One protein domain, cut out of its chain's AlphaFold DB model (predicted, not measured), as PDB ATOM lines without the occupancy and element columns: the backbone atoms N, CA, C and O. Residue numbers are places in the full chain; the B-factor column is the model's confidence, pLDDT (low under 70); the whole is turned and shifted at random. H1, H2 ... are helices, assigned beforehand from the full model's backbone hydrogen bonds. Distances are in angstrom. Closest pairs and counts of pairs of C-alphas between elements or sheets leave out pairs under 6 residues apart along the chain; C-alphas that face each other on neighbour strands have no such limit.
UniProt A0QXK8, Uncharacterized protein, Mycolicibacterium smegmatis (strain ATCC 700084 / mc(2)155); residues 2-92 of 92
ATOM      1  N   PRO A   2     111.046 199.148  43.134       77.38
ATOM      2  CA  PRO A   2     111.443 200.546  43.255       77.38
ATOM      3  C   PRO A   2     111.485 200.937  44.743       77.38
ATOM      4  O   PRO A   2     110.515 200.698  45.454       77.38
ATOM      5  N   GLY A   3     112.619 201.458  45.219       85.94
ATOM      6  CA  GLY A   3     112.782 201.962  46.591       85.94
ATOM      7  C   GLY A   3     113.121 200.944  47.693       85.94
ATOM      8  O   GLY A   3     113.345 201.367  48.827       85.94
ATOM      9  N   GLU A   4     113.200 199.640  47.402       93.31
ATOM     10  CA  GLU A   4     113.612 198.640  48.405       93.31
ATOM     11  C   GLU A   4     115.121 198.703  48.662       93.31
ATOM     12  O   GLU A   4     115.908 198.738  47.717       93.31
ATOM     13  N   ARG A   5     115.524 198.689  49.938       93.75
ATOM     14  CA  ARG A   5     116.922 198.876  50.363       93.75
ATOM     15  C   ARG A   5     117.584 197.573  50.810       93.75
ATOM     16  O   ARG A   5     118.808 197.481  50.832       93.75
ATOM     17  N   VAL A   6     116.801 196.553  51.160       96.44
ATOM     18  CA  VAL A   6     117.308 195.233  51.535       96.44
ATOM     19  C   VAL A   6     117.531 194.400  50.275       96.44
ATOM     20  O   VAL A   6     116.601 193.884  49.653       96.44
ATOM     21  N   VAL A   7     118.799 194.239  49.906       95.56
ATOM     22  CA  VAL A   7     119.201 193.486  48.706       95.56
ATOM     23  C   VAL A   7     119.541 192.023  48.991       95.56
ATOM     24  O   VAL A   7     119.486 191.196  48.078       95.56
ATOM     25  N   TYR A   8     119.864 191.687  50.244       96.06
ATOM     26  CA  TYR A   8     120.237 190.342  50.670       96.06
ATOM     27  C   TYR A   8     119.942 190.114  52.157       96.06
ATOM     28  O   TYR A   8     120.186 190.983  52.989       96.06
ATOM     29  N   ILE A   9     119.465 188.919  52.491       96.44
ATOM     30  CA  ILE A   9     119.312 188.406  53.853       96.44
ATOM     31  C   ILE A   9     120.041 187.066  53.908       96.44
ATOM     32  O   ILE A   9     119.799 186.191  53.077       96.44
ATOM     33  N   GLY A  10     120.926 186.890  54.881       94.38
ATOM     34  CA  GLY A  10     121.662 185.647  55.064       94.38
ATOM     35  C   GLY A  10     121.906 185.351  56.535       94.38
ATOM     36  O   GLY A  10     121.763 186.228  57.386       94.38
ATOM     37  N   LYS A  11     122.330 184.125  56.828       93.38
ATOM     38  CA  LYS A  11     122.790 183.720  58.162       93.38
ATOM     39  C   LYS A  11     124.290 183.454  58.237       93.38
ATOM     40  O   LYS A  11     124.948 183.108  57.252       93.38
ATOM     41  N   ALA A  12     124.791 183.514  59.463       91.69
ATOM     42  CA  ALA A  12     126.036 182.892  59.883       91.69
ATOM     43  C   ALA A  12     125.756 182.052  61.137       91.69
ATOM     44  O   ALA A  12     124.923 182.432  61.953       91.69
ATOM     45  N   ASN A  13     126.437 180.920  61.268       87.88
ATOM     46  CA  ASN A  13     126.399 180.055  62.444       87.88
ATOM     47  C   ASN A  13     127.812 179.542  62.748       87.88
ATOM     48  O   ASN A  13     128.668 179.573  61.858       87.88
ATOM     49  N   ALA A  14     128.025 179.036  63.967       85.88
ATOM     50  CA  ALA A  14     129.255 178.356  64.396       85.88
ATOM     51  C   ALA A  14     129.755 177.274  63.416       85.88
ATOM     52  O   ALA A  14     130.963 177.064  63.248       85.88
ATOM     53  N   GLY A  15     128.818 176.577  62.765       81.94
ATOM     54  CA  GLY A  15     129.088 175.379  61.974       81.94
ATOM     55  C   GLY A  15     129.700 174.246  62.809       81.94
ATOM     56  O   GLY A  15     129.902 174.362  64.019       81.94
ATOM     57  N   THR A  16     130.028 173.131  62.156       72.38
ATOM     58  CA  THR A  16     130.708 172.010  62.817       72.38
ATOM     59  C   THR A  16     132.100 172.453  63.279       72.38
ATOM     60  O   THR A  16     132.960 172.773  62.458       72.38
ATOM     61  N   GLY A  17     132.318 172.505  64.597       78.38
ATOM     62  CA  GLY A  17     133.600 172.876  65.206       78.38
ATOM     63  C   GLY A  17     133.788 174.362  65.543       78.38
ATOM     64  O   GLY A  17     134.909 174.747  65.866       78.38
ATOM     65  N   GLY A  18     132.747 175.202  65.466       81.50
ATOM     66  CA  GLY A  18     132.772 176.563  66.039       81.50
ATOM     67  C   GLY A  18     133.611 177.603  65.287       81.50
ATOM     68  O   GLY A  18     133.825 178.705  65.785       81.50
ATOM     69  N   LYS A  19     134.115 177.267  64.095       82.81
ATOM     70  CA  LYS A  19     135.022 178.130  63.315       82.81
ATOM     71  C   LYS A  19     134.315 178.975  62.259       82.81
ATOM     72  O   LYS A  19     134.949 179.825  61.633       82.81
ATOM     73  N   ARG A  20     133.026 178.735  62.002       85.75
ATOM     74  CA  ARG A  20     132.224 179.607  61.141       85.75
ATOM     75  C   ARG A  20     131.553 180.656  62.020       85.75
ATOM     76  O   ARG A  20     131.139 180.389  63.131       85.75
ATOM     77  N   HIS A  21     131.547 181.897  61.566       89.75
ATOM     78  CA  HIS A  21     130.968 183.030  62.285       89.75
ATOM     79  C   HIS A  21     130.799 184.179  61.293       89.75
ATOM     80  O   HIS A  21     131.329 184.123  60.176       89.75
ATOM     81  N   LEU A  22     130.112 185.248  61.699       92.69
ATOM     82  CA  LEU A  22     129.818 186.391  60.830       92.69
ATOM     83  C   LEU A  22     131.068 186.924  60.108       92.69
ATOM     84  O   LEU A  22     131.066 187.028  58.887       92.69
ATOM     85  N   ARG A  23     132.180 187.150  60.826       92.56
ATOM     86  CA  ARG A  23     133.447 187.597  60.206       92.56
ATOM     87  C   ARG A  23     133.944 186.661  59.096       92.56
ATOM     88  O   ARG A  23     134.355 187.144  58.049       92.56
ATOM     89  N   LYS A  24     133.902 185.337  59.297       91.44
ATOM     90  CA  LYS A  24     134.346 184.373  58.282       91.44
ATOM     91  C   LYS A  24     133.435 184.420  57.058       91.44
ATOM     92  O   LYS A  24     133.923 184.379  55.935       91.44
ATOM     93  N   ARG A  25     132.126 184.554  57.286       91.56
ATOM     94  CA  ARG A  25     131.126 184.677  56.226       91.56
ATOM     95  C   ARG A  25     131.327 185.940  55.389       91.56
ATOM     96  O   ARG A  25     131.263 185.859  54.170       91.56
ATOM     97  N   LEU A  26     131.603 187.075  56.030       92.75
ATOM     98  CA  LEU A  26     131.888 188.338  55.344       92.75
ATOM     99  C   LEU A  26     133.212 188.293  54.569       92.75
ATOM    100  O   LEU A  26     133.278 188.819  53.461       92.75
ATOM    101  N   ASP A  27     134.244 187.624  55.097       92.62
ATOM    102  CA  ASP A  27     135.493 187.411  54.355       92.62
ATOM    103  C   ASP A  27     135.274 186.555  53.100       92.62
ATOM    104  O   ASP A  27     135.709 186.940  52.017       92.62
ATOM    105  N   GLU A  28     134.552 185.434  53.212       91.69
ATOM    106  CA  GLU A  28     134.168 184.613  52.053       91.69
ATOM    107  C   GLU A  28     133.383 185.441  51.023       91.69
ATOM    108  O   GLU A  28     133.651 185.346  49.829       91.69
ATOM    109  N   PHE A  29     132.464 186.291  51.488       90.75
ATOM    110  CA  PHE A  29     131.660 187.165  50.638       90.75
ATOM    111  C   PHE A  29     132.520 188.161  49.849       90.75
ATOM    112  O   PHE A  29     132.430 188.216  48.624       90.75
ATOM    113  N   ARG A  30     133.406 188.894  50.538       91.69
ATOM    114  CA  ARG A  30     134.354 189.849  49.938       91.69
ATOM    115  C   ARG A  30     135.290 189.170  48.940       91.69
ATOM    116  O   ARG A  30     135.545 189.709  47.870       91.69
ATOM    117  N   ARG A  31     135.814 187.993  49.287       93.06
ATOM    118  CA  ARG A  31     136.717 187.224  48.420       93.06
ATOM    119  C   ARG A  31     136.014 186.731  47.159       93.06
ATOM    120  O   ARG A  31     136.632 186.770  46.102       93.06
ATOM    121  N   PHE A  32     134.740 186.340  47.254       91.88
ATOM    122  CA  PHE A  32     133.933 186.013  46.075       91.88
ATOM    123  C   PHE A  32     133.864 187.197  45.102       91.88
ATOM    124  O   PHE A  32     134.057 187.009  43.910       91.88
ATOM    125  N   GLY A  33     133.615 188.413  45.603       90.38
ATOM    126  CA  GLY A  33     133.557 189.624  44.770       90.38
ATOM    127  C   GLY A  33     134.871 190.017  44.110       90.38
ATOM    128  O   GLY A  33     134.867 190.743  43.128       90.38
ATOM    129  N   ALA A  34     135.987 189.526  44.643       92.12
ATOM    130  CA  ALA A  34     137.318 189.694  44.075       92.12
ATOM    131  C   ALA A  34     137.723 188.511  43.171       92.12
ATOM    132  O   ALA A  34     138.915 188.235  43.036       92.12
ATOM    133  N   ASP A  35     136.743 187.761  42.649       90.38
ATOM    134  CA  ASP A  35     136.917 186.585  41.785       90.38
ATOM    135  C   ASP A  35     137.830 185.488  42.369       90.38
ATOM    136  O   ASP A  35     138.431 184.687  41.651       90.38
ATOM    137  N   GLN A  36     137.937 185.412  43.700       92.44
ATOM    138  CA  GLN A  36     138.741 184.382  44.350       92.44
ATOM    139  C   GLN A  36     137.964 183.066  44.485       92.44
ATOM    140  O   GLN A  36     136.763 183.077  44.771       92.44
ATOM    141  N   PRO A  37     138.649 181.908  44.405       87.56
ATOM    142  CA  PRO A  37     138.011 180.610  44.573       87.56
ATOM    143  C   PRO A  37     137.562 180.422  46.028       87.56
ATOM    144  O   PRO A  37     138.357 180.113  46.921       87.56
ATOM    145  N   VAL A  38     136.265 180.609  46.279       88.25
ATOM    146  CA  VAL A  38     135.627 180.372  47.578       88.25
ATOM    147  C   VAL A  38     134.426 179.443  47.430       88.25
ATOM    148  O   VAL A  38     133.645 179.545  46.490       88.25
ATOM    149  N   GLY A  39     134.241 178.538  48.394       80.50
ATOM    150  CA  GLY A  39     133.162 177.541  48.390       80.50
ATOM    151  C   GLY A  39     131.765 178.092  48.703       80.50
ATOM    152  O   GLY A  39     130.906 177.346  49.167       80.50
ATOM    153  N   HIS A  40     131.527 179.393  48.520       78.06
ATOM    154  CA  HIS A  40     130.258 180.037  48.833       78.06
ATOM    155  C   HIS A  40     129.822 181.002  47.727       78.06
ATOM    156  O   HIS A  40     130.519 181.966  47.450       78.06
ATOM    157  N   SER A  41     128.643 180.769  47.140       79.75
ATOM    158  CA  SER A  41     128.103 181.550  46.011       79.75
ATOM    159  C   SER A  41     126.777 182.268  46.311       79.75
ATOM    160  O   SER A  41     126.159 182.857  45.411       79.75
ATOM    161  N   GLY A  42     126.301 182.189  47.559       87.19
ATOM    162  CA  GLY A  42     125.096 182.890  48.002       87.19
ATOM    163  C   GLY A  42     125.322 184.398  47.989       87.19
ATOM    164  O   GLY A  42     126.431 184.854  48.232       87.19
ATOM    165  N   GLY A  43     124.294 185.172  47.638       90.50
ATOM    166  CA  GLY A  43     124.376 186.634  47.585       90.50
ATOM    167  C   GLY A  43     125.268 187.210  46.476       90.50
ATOM    168  O   GLY A  43     125.335 188.425  46.350       90.50
ATOM    169  N   ARG A  44     125.876 186.387  45.606       90.69
ATOM    170  CA  ARG A  44     126.790 186.851  44.540       90.69
ATOM    171  C   ARG A  44     126.240 187.933  43.610       90.69
ATOM    172  O   ARG A  44     127.011 188.671  43.018       90.69
ATOM    173  N   ARG A  45     124.912 188.026  43.463       92.25
ATOM    174  CA  ARG A  45     124.289 189.077  42.648       92.25
ATOM    175  C   ARG A  45     124.514 190.471  43.234       92.25
ATOM    176  O   ARG A  45     124.398 191.417  42.476       92.25
ATOM    177  N   ILE A  46     124.888 190.607  44.514       93.94
ATOM    178  CA  ILE A  46     125.333 191.892  45.082       93.94
ATOM    179  C   ILE A  46     126.428 192.518  44.213       93.94
ATOM    180  O   ILE A  46     126.343 193.700  43.916       93.94
ATOM    181  N   TRP A  47     127.372 191.723  43.702       93.06
ATOM    182  CA  TRP A  47     128.465 192.204  42.848       93.06
ATOM    183  C   TRP A  47     128.023 192.674  41.454       93.06
ATOM    184  O   TRP A  47     128.844 193.131  40.675       93.06
ATOM    185  N   GLN A  48     126.740 192.537  41.111       92.81
ATOM    186  CA  GLN A  48     126.161 193.072  39.874       92.81
ATOM    187  C   GLN A  48     125.511 194.449  40.083       92.81
ATOM    188  O   GLN A  48     125.017 195.039  39.125       92.81
ATOM    189  N   LEU A  49     125.457 194.944  41.324       92.94
ATOM    190  CA  LEU A  49     124.961 196.282  41.633       92.94
ATOM    191  C   LEU A  49     126.058 197.311  41.344       92.94
ATOM    192  O   LEU A  49     127.220 197.105  41.698       92.94
ATOM    193  N   ALA A  50     125.692 198.421  40.704       94.50
ATOM    194  CA  ALA A  50     126.636 199.487  40.367       94.50
ATOM    195  C   ALA A  50     127.211 200.182  41.617       94.50
ATOM    196  O   ALA A  50     128.332 200.667  41.585       94.50
ATOM    197  N   ASP A  51     126.449 200.185  42.708       94.31
ATOM    198  CA  ASP A  51     126.714 200.824  43.998       94.31
ATOM    199  C   ASP A  51     127.058 199.807  45.105       94.31
ATOM    200  O   ASP A  51     126.898 200.087  46.296       94.31
ATOM    201  N   HIS A  52     127.503 198.601  44.729       94.38
ATOM    202  CA  HIS A  52     127.761 197.498  45.662       94.38
ATOM    203  C   HIS A  52     128.780 197.835  46.764       94.38
ATOM    204  O   HIS A  52     128.721 197.260  47.850       94.38
ATOM    205  N   ASP A  53     129.706 198.751  46.490       93.31
ATOM    206  CA  ASP A  53     130.744 199.237  47.399       93.31
ATOM    207  C   ASP A  53     130.206 200.177  48.492       93.31
ATOM    208  O   ASP A  53     130.846 200.345  49.530       93.31
ATOM    209  N   THR A  54     129.008 200.732  48.301       95.31
ATOM    210  CA  THR A  54     128.328 201.603  49.275       95.31
ATOM    211  C   THR A  54     127.326 200.867  50.167       95.31
ATOM    212  O   THR A  54     126.756 201.454  51.092       95.31
ATOM    213  N   LEU A  55     127.101 199.572  49.920       95.12
ATOM    214  CA  LEU A  55     126.140 198.776  50.678       95.12
ATOM    215  C   LEU A  55     126.552 198.632  52.145       95.12
ATOM    216  O   LEU A  55     127.691 198.305  52.481       95.12
ATOM    217  N   LEU A  56     125.572 198.782  53.032       96.75
ATOM    218  CA  LEU A  56     125.754 198.575  54.463       96.75
ATOM    219  C   LEU A  56     125.460 197.126  54.858       96.75
ATOM    220  O   LEU A  56     124.506 196.507  54.384       96.75
ATOM    221  N   VAL A  57     126.245 196.613  55.806       95.69
ATOM    222  CA  VAL A  57     126.009 195.312  56.440       95.69
ATOM    223  C   VAL A  57     125.423 195.532  57.831       95.69
ATOM    224  O   VAL A  57     126.112 195.995  58.736       95.69
ATOM    225  N   GLY A  58     124.157 195.156  58.009       96.19
ATOM    226  CA  GLY A  58     123.520 195.036  59.320       96.19
ATOM    227  C   GLY A  58     123.492 193.583  59.795       96.19
ATOM    228  O   GLY A  58     123.382 192.663  58.985       96.19
ATOM    229  N   TRP A  59     123.564 193.359  61.108       96.12
ATOM    230  CA  TRP A  59     123.402 192.028  61.696       96.12
ATOM    231  C   TRP A  59     122.583 192.072  62.984       96.12
ATOM    232  O   TRP A  59     122.588 193.057  63.720       96.12
ATOM    233  N   ARG A  60     121.901 190.961  63.269       94.69
ATOM    234  CA  ARG A  60     121.204 190.704  64.530       94.69
ATOM    235  C   ARG A  60     121.825 189.473  65.177       94.69
ATOM    236  O   ARG A  60     121.889 188.421  64.548       94.69
ATOM    237  N   VAL A  61     122.285 189.608  66.418       94.25
ATOM    238  CA  VAL A  61     122.815 188.477  67.190       94.25
ATOM    239  C   VAL A  61     121.658 187.573  67.621       94.25
ATOM    240  O   VAL A  61     120.596 188.053  68.015       94.25
ATOM    241  N   THR A  62     121.861 186.264  67.513       93.81
ATOM    242  CA  THR A  62     120.892 185.215  67.847       93.81
ATOM    243  C   THR A  62     121.659 183.971  68.306       93.81
ATOM    244  O   THR A  62     122.821 183.812  67.910       93.81
ATOM    245  N   PRO A  63     121.065 183.097  69.137       93.69
ATOM    246  CA  PRO A  63     121.618 181.772  69.385       93.69
ATOM    247  C   PRO A  63     121.853 181.007  68.075       93.69
ATOM    248  O   PRO A  63     121.046 181.072  67.147       93.69
ATOM    249  N   ASP A  64     122.933 180.226  68.001       90.62
ATOM    250  CA  ASP A  64     123.286 179.482  66.779       90.62
ATOM    251  C   ASP A  64     122.160 178.554  66.293       90.62
ATOM    252  O   ASP A  64     121.943 178.412  65.088       90.62
ATOM    253  N   ALA A  65     121.429 177.945  67.233       91.50
ATOM    254  CA  ALA A  65     120.305 177.057  66.947       91.50
ATOM    255  C   ALA A  65     119.131 177.780  66.256       91.50
ATOM    256  O   ALA A  65     118.386 177.164  65.496       91.50
ATOM    257  N   GLU A  66     118.987 179.087  66.472       94.06
ATOM    258  CA  GLU A  66     117.876 179.891  65.958       94.06
ATOM    259  C   GLU A  66     118.205 180.575  64.623       94.06
ATOM    260  O   GLU A  66     117.296 180.871  63.846       94.06
ATOM    261  N   ALA A  67     119.488 180.770  64.298       93.06
ATOM    262  CA  ALA A  67     119.927 181.519  63.116       93.06
ATOM    263  C   ALA A  67     119.299 181.028  61.797       93.06
ATOM    264  O   ALA A  67     118.959 181.826  60.921       93.06
ATOM    265  N   ALA A  68     119.122 179.711  61.645       92.19
ATOM    266  CA  ALA A  68     118.509 179.113  60.457       92.19
ATOM    267  C   ALA A  68     116.998 179.371  60.359       92.19
ATOM    268  O   ALA A  68     116.491 179.683  59.276       92.19
ATOM    269  N   ALA A  69     116.291 179.246  61.482       95.31
ATOM    270  CA  ALA A  69     114.860 179.502  61.550       95.31
ATOM    271  C   ALA A  69     114.571 180.994  61.326       95.31
ATOM    272  O   ALA A  69     113.687 181.339  60.544       95.31
ATOM    273  N   LEU A  70     115.380 181.872  61.927       96.44
ATOM    274  CA  LEU A  70     115.232 183.318  61.803       96.44
ATOM    275  C   LEU A  70     115.468 183.808  60.365       96.44
ATOM    276  O   LEU A  70     114.669 184.588  59.854       96.44
ATOM    277  N   GLU A  71     116.502 183.314  59.671       96.00
ATOM    278  CA  GLU A  71     116.723 183.608  58.243       96.00
ATOM    279  C   GLU A  71     115.513 183.196  57.395       96.00
ATOM    280  O   GLU A  71     115.022 183.977  56.577       96.00
ATOM    281  N   THR A  72     114.997 181.984  57.626       96.56
ATOM    282  CA  THR A  72     113.815 181.467  56.925       96.56
ATOM    283  C   THR A  72     112.600 182.363  57.152       96.56
ATOM    284  O   THR A  72     111.916 182.725  56.194       96.56
ATOM    285  N   GLN A  73     112.358 182.771  58.400       97.75
ATOM    286  CA  GLN A  73     111.259 183.660  58.763       97.75
ATOM    287  C   GLN A  73     111.398 185.036  58.101       97.75
ATOM    288  O   GLN A  73     110.428 185.544  57.541       97.75
ATOM    289  N   MET A  74     112.594 185.631  58.115       97.62
ATOM    290  CA  MET A  74     112.841 186.938  57.500       97.62
ATOM    291  C   MET A  74     112.655 186.898  55.979       97.62
ATOM    292  O   MET A  74     112.020 187.788  55.413       97.62
ATOM    293  N   LEU A  75     113.139 185.847  55.310       97.19
ATOM    294  CA  LEU A  75     112.924 185.652  53.873       97.19
ATOM    295  C   LEU A  75     111.447 185.418  53.537       97.19
ATOM    296  O   LEU A  75     110.960 185.926  52.525       97.19
ATOM    297  N   ALA A  76     110.727 184.662  54.371       97.38
ATOM    298  CA  ALA A  76     109.295 184.435  54.209       97.38
ATOM    299  C   ALA A  76     108.496 185.736  54.377       97.38
ATOM    300  O   ALA A  76     107.658 186.035  53.530       97.38
ATOM    301  N   ALA A  77     108.804 186.536  55.401       97.62
ATOM    302  CA  ALA A  77     108.184 187.838  55.632       97.62
ATOM    303  C   ALA A  77     108.455 188.813  54.476       97.62
ATOM    304  O   ALA A  77     107.524 189.424  53.955       97.62
ATOM    305  N   PHE A  78     109.706 188.890  54.003       96.69
ATOM    306  CA  PHE A  78     110.062 189.703  52.839       96.69
ATOM    307  C   PHE A  78     109.267 189.268  51.600       96.69
ATOM    308  O   PHE A  78     108.675 190.093  50.904       96.69
ATOM    309  N   ARG A  79     109.183 187.956  51.338       95.75
ATOM    310  CA  ARG A  79     108.403 187.432  50.211       95.75
ATOM    311  C   ARG A  79     106.908 187.702  50.361       95.75
ATOM    312  O   ARG A  79     106.270 187.976  49.353       95.75
ATOM    313  N   ALA A  80     106.351 187.607  51.563       96.94
ATOM    314  CA  ALA A  80     104.941 187.901  51.804       96.94
ATOM    315  C   ALA A  80     104.621 189.376  51.514       96.94
ATOM    316  O   ALA A  80     103.590 189.667  50.918       96.94
ATOM    317  N   HIS A  81     105.529 190.289  51.870       95.69
ATOM    318  CA  HIS A  81     105.349 191.722  51.646       95.69
ATOM    319  C   HIS A  81     105.578 192.142  50.182       95.69
ATOM    320  O   HIS A  81     104.832 192.953  49.644       95.69
ATOM    321  N   HIS A  82     106.584 191.568  49.512       94.50
ATOM    322  CA  HIS A  82     107.018 192.004  48.178       94.50
ATOM    323  C   HIS A  82     106.682 191.018  47.039       94.50
ATOM    324  O   HIS A  82     106.985 191.271  45.875       94.50
ATOM    325  N   GLY A  83     106.141 189.837  47.332       94.38
ATOM    326  CA  GLY A  83     105.859 188.780  46.350       94.38
ATOM    327  C   GLY A  83     107.089 188.023  45.813       94.38
ATOM    328  O   GLY A  83     106.944 187.032  45.095       94.38
ATOM    329  N   ARG A  84     108.317 188.429  46.160       93.88
ATOM    330  CA  ARG A  84     109.585 187.789  45.739       93.88
ATOM    331  C   ARG A  84     110.663 187.922  46.818       93.88
ATOM    332  O   ARG A  84     110.467 188.647  47.781       93.88
ATOM    333  N   LEU A  85     111.782 187.217  46.660       95.31
ATOM    334  CA  LEU A  85     112.944 187.331  47.554       95.31
ATOM    335  C   LEU A  85     113.751 188.619  47.289       95.31
ATOM    336  O   LEU A  85     113.597 189.201  46.208       95.31
ATOM    337  N   PRO A  86     114.629 189.042  48.227       96.19
ATOM    338  CA  PRO A  86     115.590 190.109  47.964       96.19
ATOM    339  C   PRO A  86     116.420 189.818  46.710       96.19
ATOM    340  O   PRO A  86     116.648 188.658  46.364       96.19
ATOM    341  N   PHE A  87     116.890 190.869  46.038       94.31
ATOM    342  CA  PHE A  87     117.553 190.780  44.731       94.31
ATOM    343  C   PHE A  87     118.646 189.696  44.650       94.31
ATOM    344  O   PHE A  87     118.704 188.938  43.674       94.31
ATOM    345  N   ALA A  88     119.481 189.593  45.686       94.69
ATOM    346  CA  ALA A  88     120.598 188.659  45.731       94.69
ATOM    347  C   ALA A  88     120.302 187.338  46.461       94.69
ATOM    348  O   ALA A  88     121.138 186.428  46.456       94.69
ATOM    349  N   ASN A  89     119.107 187.179  47.030       94.31
ATOM    350  CA  ASN A  89     118.619 185.896  47.523       94.31
ATOM    351  C   ASN A  89     118.033 185.095  46.366       94.31
ATOM    352  O   ASN A  89     116.873 185.252  45.987       94.31
ATOM    353  N   MET A  90     118.839 184.204  45.801       79.19
ATOM    354  CA  MET A  90     118.327 183.253  44.825       79.19
ATOM    355  C   MET A  90     117.532 182.138  45.506       79.19
ATOM    356  O   MET A  90     117.887 181.682  46.591       79.19
ATOM    357  N   ARG A  91     116.519 181.634  44.801       58.84
ATOM    358  CA  ARG A  91     116.202 180.207  44.856       58.84
ATOM    359  C   ARG A  91     117.102 179.501  43.843       58.84
ATOM    360  O   ARG A  91     117.354 180.074  42.781       58.84
ATOM    361  N   GLY A  92     117.621 178.329  44.203       42.53
ATOM    362  CA  GLY A  92     117.947 177.338  43.176       42.53
ATOM    363  C   GLY A  92     116.691 177.030  42.373       42.53
ATOM    364  O   GLY A  92     115.603 177.052  42.997       42.53
TER     365      GLY A  92
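AT A GLANCE: This is residues 2 to 92 of the 92 residues of an uncharacterized protein of Mycolicibacterium smegmatis (strain ATCC 700084 / mc(2)155) (UniProt A0QXK8). With little regular structure, this is a layered body of loops and helices: residues 2 to 21 run through the middle, H1 and short H2 sit together on one side, and long H3 lies on the other. The link of residues 49 to 66 passes from the H2 side to the H3 side. The 91 printed residues have three named helices, H1, H2, H3 along the chain, with 33 residues, and no named strand: all helix. The whole is compact, radius of gyration of the C-alphas 13.6 A, spanning 41 by 31 by 25 A.

IN THESE COORDINATES: H1, residues 22 to 33, begins at C-alpha (129.818, 186.391, 60.830) and measures 16.8 A. H2 holds residues 44 to 48, 7.8 A. H3, residues 67 to 82, measures 22.4 A and ends at C-alpha (107.018, 192.004, 48.178).

HOW THE PARTS SIT: H1 touches H2 with residues 29 to 33 alone; the closest C-alphas, of Gly 33 and Trp 47, are 6.0 A apart. H3 is apart from H1 and H2. Every O i to N i+4 pair is within hydrogen-bond range in H1 and H3; H2 has 0 of 1, but 2 of 2 O i to N i+3 pairs.

THE WHOLE: The farthest C-alphas, of Pro 2 and Gly 17, are 41.7 A apart. The printed part has no cut. The link H2 to H3 is long. Residues 91 to 92 have pLDDT under 70.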